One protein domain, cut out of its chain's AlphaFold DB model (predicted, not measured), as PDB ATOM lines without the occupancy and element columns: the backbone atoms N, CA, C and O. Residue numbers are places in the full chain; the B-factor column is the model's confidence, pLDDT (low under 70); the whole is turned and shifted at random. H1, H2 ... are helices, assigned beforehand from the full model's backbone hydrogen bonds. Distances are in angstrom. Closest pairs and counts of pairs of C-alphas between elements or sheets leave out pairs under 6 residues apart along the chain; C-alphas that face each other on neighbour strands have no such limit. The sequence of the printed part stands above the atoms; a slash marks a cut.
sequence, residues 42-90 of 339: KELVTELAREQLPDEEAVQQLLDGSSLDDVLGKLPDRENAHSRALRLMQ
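Overview. This is residues 42 to 90 of the 339 residues of the protein "SIR2-like domain containing protein" of Bifidobacterium canis (UniProt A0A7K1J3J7). What shape do these helices make? Helix H1 is the core of a small all-helix body, with H2 and H4 packed on roughly opposite sides of it and H3 packed on another side; the helices mostly cross. How is the chain laid out? The printed part has 49 residues, with four named helices in the order H1, H2, H3, H4 and no named strand. Is it compact? It is compact, with a radius of gyration of the C-alphas of 10.0 A and spans of 27 by 18 by 18 A.

Arrangement. What does H1, residues 42 to 50, touch? It is the hub and touches H2, residues 56 to 64, as a helical hairpin: the closest C-alphas, of Ala 49 and Val 59, are 6.1 A apart, at a steep tilt of 44 degrees, opposite ways. It touches H3, residues 68 to 73, the same way at 36 degrees, only just a steep tilt, with the closest C-alphas, of Val 45 and Leu 68, 6.5 A apart. It touches H4, residues 78 to 88, opposite ways at a steep tilt of 57 degrees, with the closest C-alphas, of Leu 48 and Ala 81, 6.8 A apart. Which helices stay apart? H2 and H4 are apart. Are the backbones complete? Each O i to N i+4 pair is within hydrogen-bond range in H1, H2 and H3, and 5 of 7 are in H4.

Along the chain. Where does H1 begin? C-alpha 42 is at (-18.036, 17.219, -45.615), and H1 is 12.2 A long. How long are the others? H2 measures 12.1 A, H3 8.8 A and H4 15.2 A, from first to last C-alpha. Where does H4 end? C-alpha 88 is at (-22.439, 26.575, -53.012).

Size, cuts and confidence. How large is it? The two C-alphas farthest apart, of Gly 65 and Gln 90, are 28.9 A apart. Are there cuts or long links? The printed part has no cut, and the three links are tight. Where is the model's confidence low? Residue 79 is under 70 in pLDDT; the mean of the printed part is 84.3.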
ATOM      1  N   LYS A  42     -19.430  17.581 -45.323       84.62
ATOM      2  CA  LYS A  42     -18.036  17.219 -45.615       84.62
ATOM      3  C   LYS A  42     -17.591  17.732 -46.983       84.62
ATOM      4  O   LYS A  42     -16.492  18.273 -47.092       84.62
ATOM      5  N   GLU A  43     -18.417  17.565 -48.010       88.31
ATOM      6  CA  GLU A  43     -18.120  18.056 -49.360       88.31
ATOM      7  C   GLU A  43     -18.051  19.582 -49.380       88.31
ATOM      8  O   GLU A  43     -17.083  20.126 -49.898       88.31
ATOM      9  N   LEU A  44     -18.982  20.269 -48.711       89.19
ATOM     10  CA  LEU A  44     -18.956  21.725 -48.563       89.19
ATOM     11  C   LEU A  44     -17.644  22.216 -47.932       89.19
ATOM     12  O   LEU A  44     -17.002  23.121 -48.462       89.19
ATOM     13  N   VAL A  45     -17.218  21.612 -46.816       88.12
ATOM     14  CA  VAL A  45     -15.952  21.972 -46.156       88.12
ATOM     15  C   VAL A  45     -14.751  21.680 -47.050       88.12
ATOM     16  O   VAL A  45     -13.818  22.479 -47.098       88.12
ATOM     17  N   THR A  46     -14.782  20.568 -47.784       89.19
ATOM     18  CA  THR A  46     -13.709  20.190 -48.712       89.19
ATOM     19  C   THR A  46     -13.574  21.214 -49.840       89.19
ATOM     20  O   THR A  46     -12.466  21.673 -50.105       89.19
ATOM     21  N   GLU A  47     -14.682  21.634 -50.456       89.44
ATOM     22  CA  GLU A  47     -14.678  22.650 -51.517       89.44
ATOM     23  C   GLU A  47     -14.192  24.012 -51.001       89.44
ATOM     24  O   GLU A  47     -13.315  24.632 -51.603       89.44
ATOM     25  N   LEU A  48     -14.665  24.448 -49.830       88.88
ATOM     26  CA  LEU A  48     -14.205  25.699 -49.216       88.88
ATOM     27  C   LEU A  48     -12.709  25.669 -48.865       88.88
ATOM     28  O   LEU A  48     -12.035  26.697 -48.969       88.88
ATOM     29  N   ALA A  49     -12.182  24.510 -48.461       88.19
ATOM     30  CA  ALA A  49     -10.762  24.329 -48.181       88.19
ATOM     31  C   ALA A  49      -9.917  24.333 -49.466       88.19
ATOM     32  O   ALA A  49      -8.893  25.019 -49.512       88.19
ATOM     33  N   ARG A  50     -10.355  23.631 -50.522       88.81
ATOM     34  CA  ARG A  50      -9.685  23.589 -51.839       88.81
ATOM     35  C   ARG A  50      -9.472  24.969 -52.444       88.81
ATOM     36  O   ARG A  50      -8.444  25.216 -53.061       88.81
ATOM     37  N   GLU A  51     -10.414  25.884 -52.244       84.06
ATOM     38  CA  GLU A  51     -10.293  27.255 -52.750       84.06
ATOM     39  C   GLU A  51      -9.220  28.096 -52.039       84.06
ATOM     40  O   GLU A  51      -8.799  29.124 -52.573       84.06
ATOM     41  N   GLN A  52      -8.817  27.722 -50.821       82.62
ATOM     42  CA  GLN A  52      -7.921  28.522 -49.976       82.62
ATOM     43  C   GLN A  52      -6.554  27.870 -49.743       82.62
ATOM     44  O   GLN A  52      -5.626  28.543 -49.289       82.62
ATOM     45  N   LEU A  53      -6.417  26.580 -50.047       84.81
ATOM     46  CA  LEU A  53      -5.203  25.800 -49.837       84.81
ATOM     47  C   LEU A  53      -4.487  25.503 -51.166       84.81
ATOM     48  O   LEU A  53      -5.121  25.473 -52.218       84.81
ATOM     49  N   PRO A  54      -3.150  25.329 -51.145       84.50
ATOM     50  CA  PRO A  54      -2.348  25.266 -52.368       84.50
ATOM     51  C   PRO A  54      -2.509  23.962 -53.163       84.50
ATOM     52  O   PRO A  54      -2.296  23.972 -54.375       84.50
ATOM     53  N   ASP A  55      -2.850  22.853 -52.501       89.50
ATOM     54  CA  ASP A  55      -2.952  21.521 -53.101       89.50
ATOM     55  C   ASP A  55      -3.864  20.579 -52.284       89.50
ATOM     56  O   ASP A  55      -4.240  20.868 -51.146       89.50
ATOM     57  N   GLU A  56      -4.227  19.437 -52.882       88.00
ATOM     58  CA  GLU A  56      -5.069  18.408 -52.243       88.00
ATOM     59  C   GLU A  56      -4.405  17.765 -51.018       88.00
ATOM     60  O   GLU A  56      -5.104  17.307 -50.118       88.00
ATOM     61  N   GLU A  57      -3.068  17.726 -50.953       88.69
ATOM     62  CA  GLU A  57      -2.366  17.146 -49.806       88.69
ATOM     63  C   GLU A  57      -2.590  18.008 -48.556       88.69
ATOM     64  O   GLU A  57      -2.914  17.479 -47.492       88.69
ATOM     65  N   ALA A  58      -2.527  19.335 -48.695       84.88
ATOM     66  CA  ALA A  58      -2.841  20.277 -47.627       84.88
ATOM     67  C   ALA A  58      -4.310  20.192 -47.175       84.88
ATOM     68  O   ALA A  58      -4.583  20.241 -45.973       84.88
ATOM     69  N   VAL A  59      -5.254  20.033 -48.113       85.31
ATOM     70  CA  VAL A  59      -6.682  19.835 -47.795       85.31
ATOM     71  C   VAL A  59      -6.867  18.546 -46.995       85.31
ATOM     72  O   VAL A  59      -7.482  18.566 -45.927       85.31
ATOM     73  N   GLN A  60      -6.289  17.437 -47.459       85.44
ATOM     74  CA  GLN A  60      -6.426  16.139 -46.806       85.44
ATOM     75  C   GLN A  60      -5.797  16.131 -45.406       85.44
ATOM     76  O   GLN A  60      -6.434  15.691 -44.451       85.44
ATOM     77  N   GLN A  61      -4.594  16.694 -45.252       84.56
ATOM     78  CA  GLN A  61      -3.937  16.830 -43.947       84.56
ATOM     79  C   GLN A  61      -4.785  17.631 -42.948       84.56
ATOM     80  O   GLN A  61      -4.827  17.297 -41.762       84.56
ATOM     81  N   LEU A  62      -5.468  18.681 -43.413       81.12
ATOM     82  CA  LEU A  62      -6.337  19.496 -42.569       81.12
ATOM     83  C   LEU A  62      -7.617  18.747 -42.165       81.12
ATOM     84  O   LEU A  62      -8.021  18.828 -41.004       81.12
ATOM     85  N   LEU A  63      -8.222  17.997 -43.093       83.19
ATOM     86  CA  LEU A  63      -9.421  17.187 -42.849       83.19
ATOM     87  C   LEU A  63      -9.159  15.986 -41.923       83.19
ATOM     88  O   LEU A  63     -10.018  15.658 -41.110       83.19
ATOM     89  N   ASP A  64      -7.989  15.344 -42.009       81.75
ATOM     90  CA  ASP A  64      -7.660  14.159 -41.197       81.75
ATOM     91  C   ASP A  64      -7.326  14.501 -39.736       81.75
ATOM     92  O   ASP A  64      -7.472  13.669 -38.839       81.75
ATOM     93  N   GLY A  65      -6.864  15.729 -39.479       72.44
ATOM     94  CA  GLY A  65      -6.383  16.164 -38.167       72.44
ATOM     95  C   GLY A  65      -7.383  16.967 -37.331       72.44
ATOM     96  O   GLY A  65      -7.009  17.474 -36.270       72.44
ATOM     97  N   SER A  66      -8.611  17.204 -37.800       77.12
ATOM     98  CA  SER A  66      -9.567  18.120 -37.153       77.12
ATOM     99  C   SER A  66     -11.015  17.775 -37.491       77.12
ATOM    100  O   SER A  66     -11.288  17.132 -38.498       77.12
ATOM    101  N   SER A  67     -11.969  18.211 -36.662       82.19
ATOM    102  CA  SER A  67     -13.376  18.141 -37.058       82.19
ATOM    103  C   SER A  67     -13.690  19.191 -38.129       82.19
ATOM    104  O   SER A  67     -13.010  20.210 -38.234       82.19
ATOM    105  N   LEU A  68     -14.713  18.945 -38.948       82.62
ATOM    106  CA  LEU A  68     -15.054  19.787 -40.105       82.62
ATOM    107  C   LEU A  68     -15.322  21.261 -39.731       82.62
ATOM    108  O   LEU A  68     -14.910  22.175 -40.440       82.62
ATOM    109  N   ASP A  69     -15.944  21.487 -38.576       80.25
ATOM    110  CA  ASP A  69     -16.185  22.801 -37.970       80.25
ATOM    111  C   ASP A  69     -14.890  23.514 -37.537       80.25
ATOM    112  O   ASP A  69     -14.784  24.737 -37.657       80.25
ATOM    113  N   ASP A  70     -13.880  22.765 -37.086       82.88
ATOM    114  CA  ASP A  70     -12.557  23.307 -36.757       82.88
ATOM    115  C   ASP A  70     -11.743  23.633 -38.011       82.88
ATOM    116  O   ASP A  70     -10.967  24.589 -38.008       82.88
ATOM    117  N   VAL A  71     -11.908  22.848 -39.081       82.56
ATOM    118  CA  VAL A  71     -11.273  23.103 -40.380       82.56
ATOM    119  C   VAL A  71     -11.698  24.466 -40.912       82.56
ATOM    120  O   VAL A  71     -10.839  25.291 -41.220       82.56
ATOM    121  N   LEU A  72     -13.006  24.735 -40.939       83.50
ATOM    122  CA  LEU A  72     -13.545  26.020 -41.386       83.50
ATOM    123  C   LEU A  72     -13.067  27.188 -40.517       83.50
ATOM    124  O   LEU A  72     -12.653  28.215 -41.048       83.50
ATOM    125  N   GLY A  73     -13.036  27.011 -39.192       81.50
ATOM    126  CA  GLY A  73     -12.560  28.040 -38.265       81.50
ATOM    127  C   GLY A  73     -11.071  28.385 -38.411       81.50
ATOM    128  O   GLY A  73     -10.642  29.442 -37.948       81.50
ATOM    129  N   LYS A  74     -10.275  27.515 -39.050       82.19
ATOM    130  CA  LYS A  74      -8.846  27.728 -39.339       82.19
ATOM    131  C   LYS A  74      -8.590  28.355 -40.712       82.19
ATOM    132  O   LYS A  74      -7.438  28.684 -41.002       82.19
ATOM    133  N   LEU A  75      -9.613  28.504 -41.559       80.31
ATOM    134  CA  LEU A  75      -9.436  29.068 -42.895       80.31
ATOM    135  C   LEU A  75      -9.074  30.569 -42.829       80.31
ATOM    136  O   LEU A  75      -9.645  31.299 -42.016       80.31
ATOM    137  N   PRO A  76      -8.146  31.052 -43.681       75.44
ATOM    138  CA  PRO A  76      -7.698  32.448 -43.676       75.44
ATOM    139  C   PRO A  76      -8.804  33.485 -43.916       75.44
ATOM    140  O   PRO A  76      -8.768  34.560 -43.318       75.44
ATOM    141  N   ASP A  77      -9.765  33.187 -44.799       80.38
ATOM    142  CA  ASP A  77     -10.849  34.099 -45.195       80.38
ATOM    143  C   ASP A  77     -12.211  33.619 -44.664       80.38
ATOM    144  O   ASP A  77     -13.030  33.034 -45.380       80.38
ATOM    145  N   ARG A  78     -12.441  33.857 -43.368       70.06
ATOM    146  CA  ARG A  78     -13.637  33.403 -42.643       70.06
ATOM    147  C   ARG A  78     -14.927  34.104 -43.089       70.06
ATOM    148  O   ARG A  78     -15.939  33.441 -43.313       70.06
ATOM    149  N   GLU A  79     -14.931  35.434 -43.219       67.75
ATOM    150  CA  GLU A  79     -16.155  36.178 -43.579       67.75
ATOM    151  C   GLU A  79     -16.634  35.834 -44.999       67.75
ATOM    152  O   GLU A  79     -17.833  35.683 -45.252       67.75
ATOM    153  N   ASN A  80     -15.707  35.625 -45.936       79.00
ATOM    154  CA  ASN A  80     -16.060  35.196 -47.286       79.00
ATOM    155  C   ASN A  80     -16.493  33.727 -47.324       79.00
ATOM    156  O   ASN A  80     -17.336  33.385 -48.151       79.00
ATOM    157  N   ALA A  81     -15.986  32.872 -46.424       85.75
ATOM    158  CA  ALA A  81     -16.403  31.471 -46.340       85.75
ATOM    159  C   ALA A  81     -17.919  31.334 -46.123       85.75
ATOM    160  O   ALA A  81     -18.543  30.501 -46.769       85.75
ATOM    161  N   HIS A  82     -18.534  32.214 -45.325       91.06
ATOM    162  CA  HIS A  82     -19.985  32.228 -45.103       91.06
ATOM    163  C   HIS A  82     -20.751  32.576 -46.382       91.06
ATOM    164  O   HIS A  82     -21.650  31.855 -46.815       91.06
ATOM    165  N   SER A  83     -20.333  33.653 -47.050       89.75
ATOM    166  CA  SER A  83     -20.924  34.072 -48.325       89.75
ATOM    167  C   SER A  83     -20.745  33.015 -49.421       89.75
ATOM    168  O   SER A  83     -21.620  32.838 -50.264       89.75
ATOM    169  N   ARG A  84     -19.602  32.319 -49.437       88.00
ATOM    170  CA  ARG A  84     -19.297  31.224 -50.370       88.00
ATOM    171  C   ARG A  84     -20.130  29.989 -50.079       88.00
ATOM    172  O   ARG A  84     -20.685  29.431 -51.018       88.00
ATOM    173  N   ALA A  85     -20.259  29.613 -48.810       90.56
ATOM    174  CA  ALA A  85     -21.063  28.476 -48.396       90.56
ATOM    175  C   ALA A  85     -22.507  28.624 -48.883       90.56
ATOM    176  O   ALA A  85     -23.026  27.723 -49.532       90.56
ATOM    177  N   LEU A  86     -23.116  29.799 -48.684       91.38
ATOM    178  CA  LEU A  86     -24.467  30.073 -49.183       91.38
ATOM    179  C   LEU A  86     -24.570  29.963 -50.710       91.38
ATOM    180  O   LEU A  86     -25.539  29.407 -51.214       91.38
ATOM    181  N   ARG A  87     -23.556  30.422 -51.458       88.81
ATOM    182  CA  ARG A  87     -23.533  30.264 -52.925       88.81
ATOM    183  C   ARG A  87     -23.441  28.801 -53.358       88.81
ATOM    184  O   ARG A  87     -24.138  28.412 -54.288       88.81
ATOM    185  N   LEU A  88     -22.593  28.004 -52.707       88.00
ATOM    186  CA  LEU A  88     -22.439  26.575 -53.012       88.00
ATOM    187  C   LEU A  88     -23.710  25.779 -52.684       88.00
ATOM    188  O   LEU A  88     -24.024  24.813 -53.374       88.00
ATOM    189  N   MET A  89     -24.466  26.220 -51.678       88.38
ATOM    190  CA  MET A  89     -25.732  25.610 -51.257       88.38
ATOM    191  C   MET A  89     -26.949  26.102 -52.060       88.38
ATOM    192  O   MET A  89     -28.077  25.730 -51.745       88.38
ATOM    193  N   GLN A  90     -26.739  26.904 -53.111       84.56
ATOM    194  CA  GLN A  90     -27.784  27.345 -54.037       84.56
ATOM    195  C   GLN A  90     -27.413  27.040 -55.503       84.56
ATOM    196  O   GLN A  90     -27.210  27.963 -56.299       84.56
TER     197      GLN A  90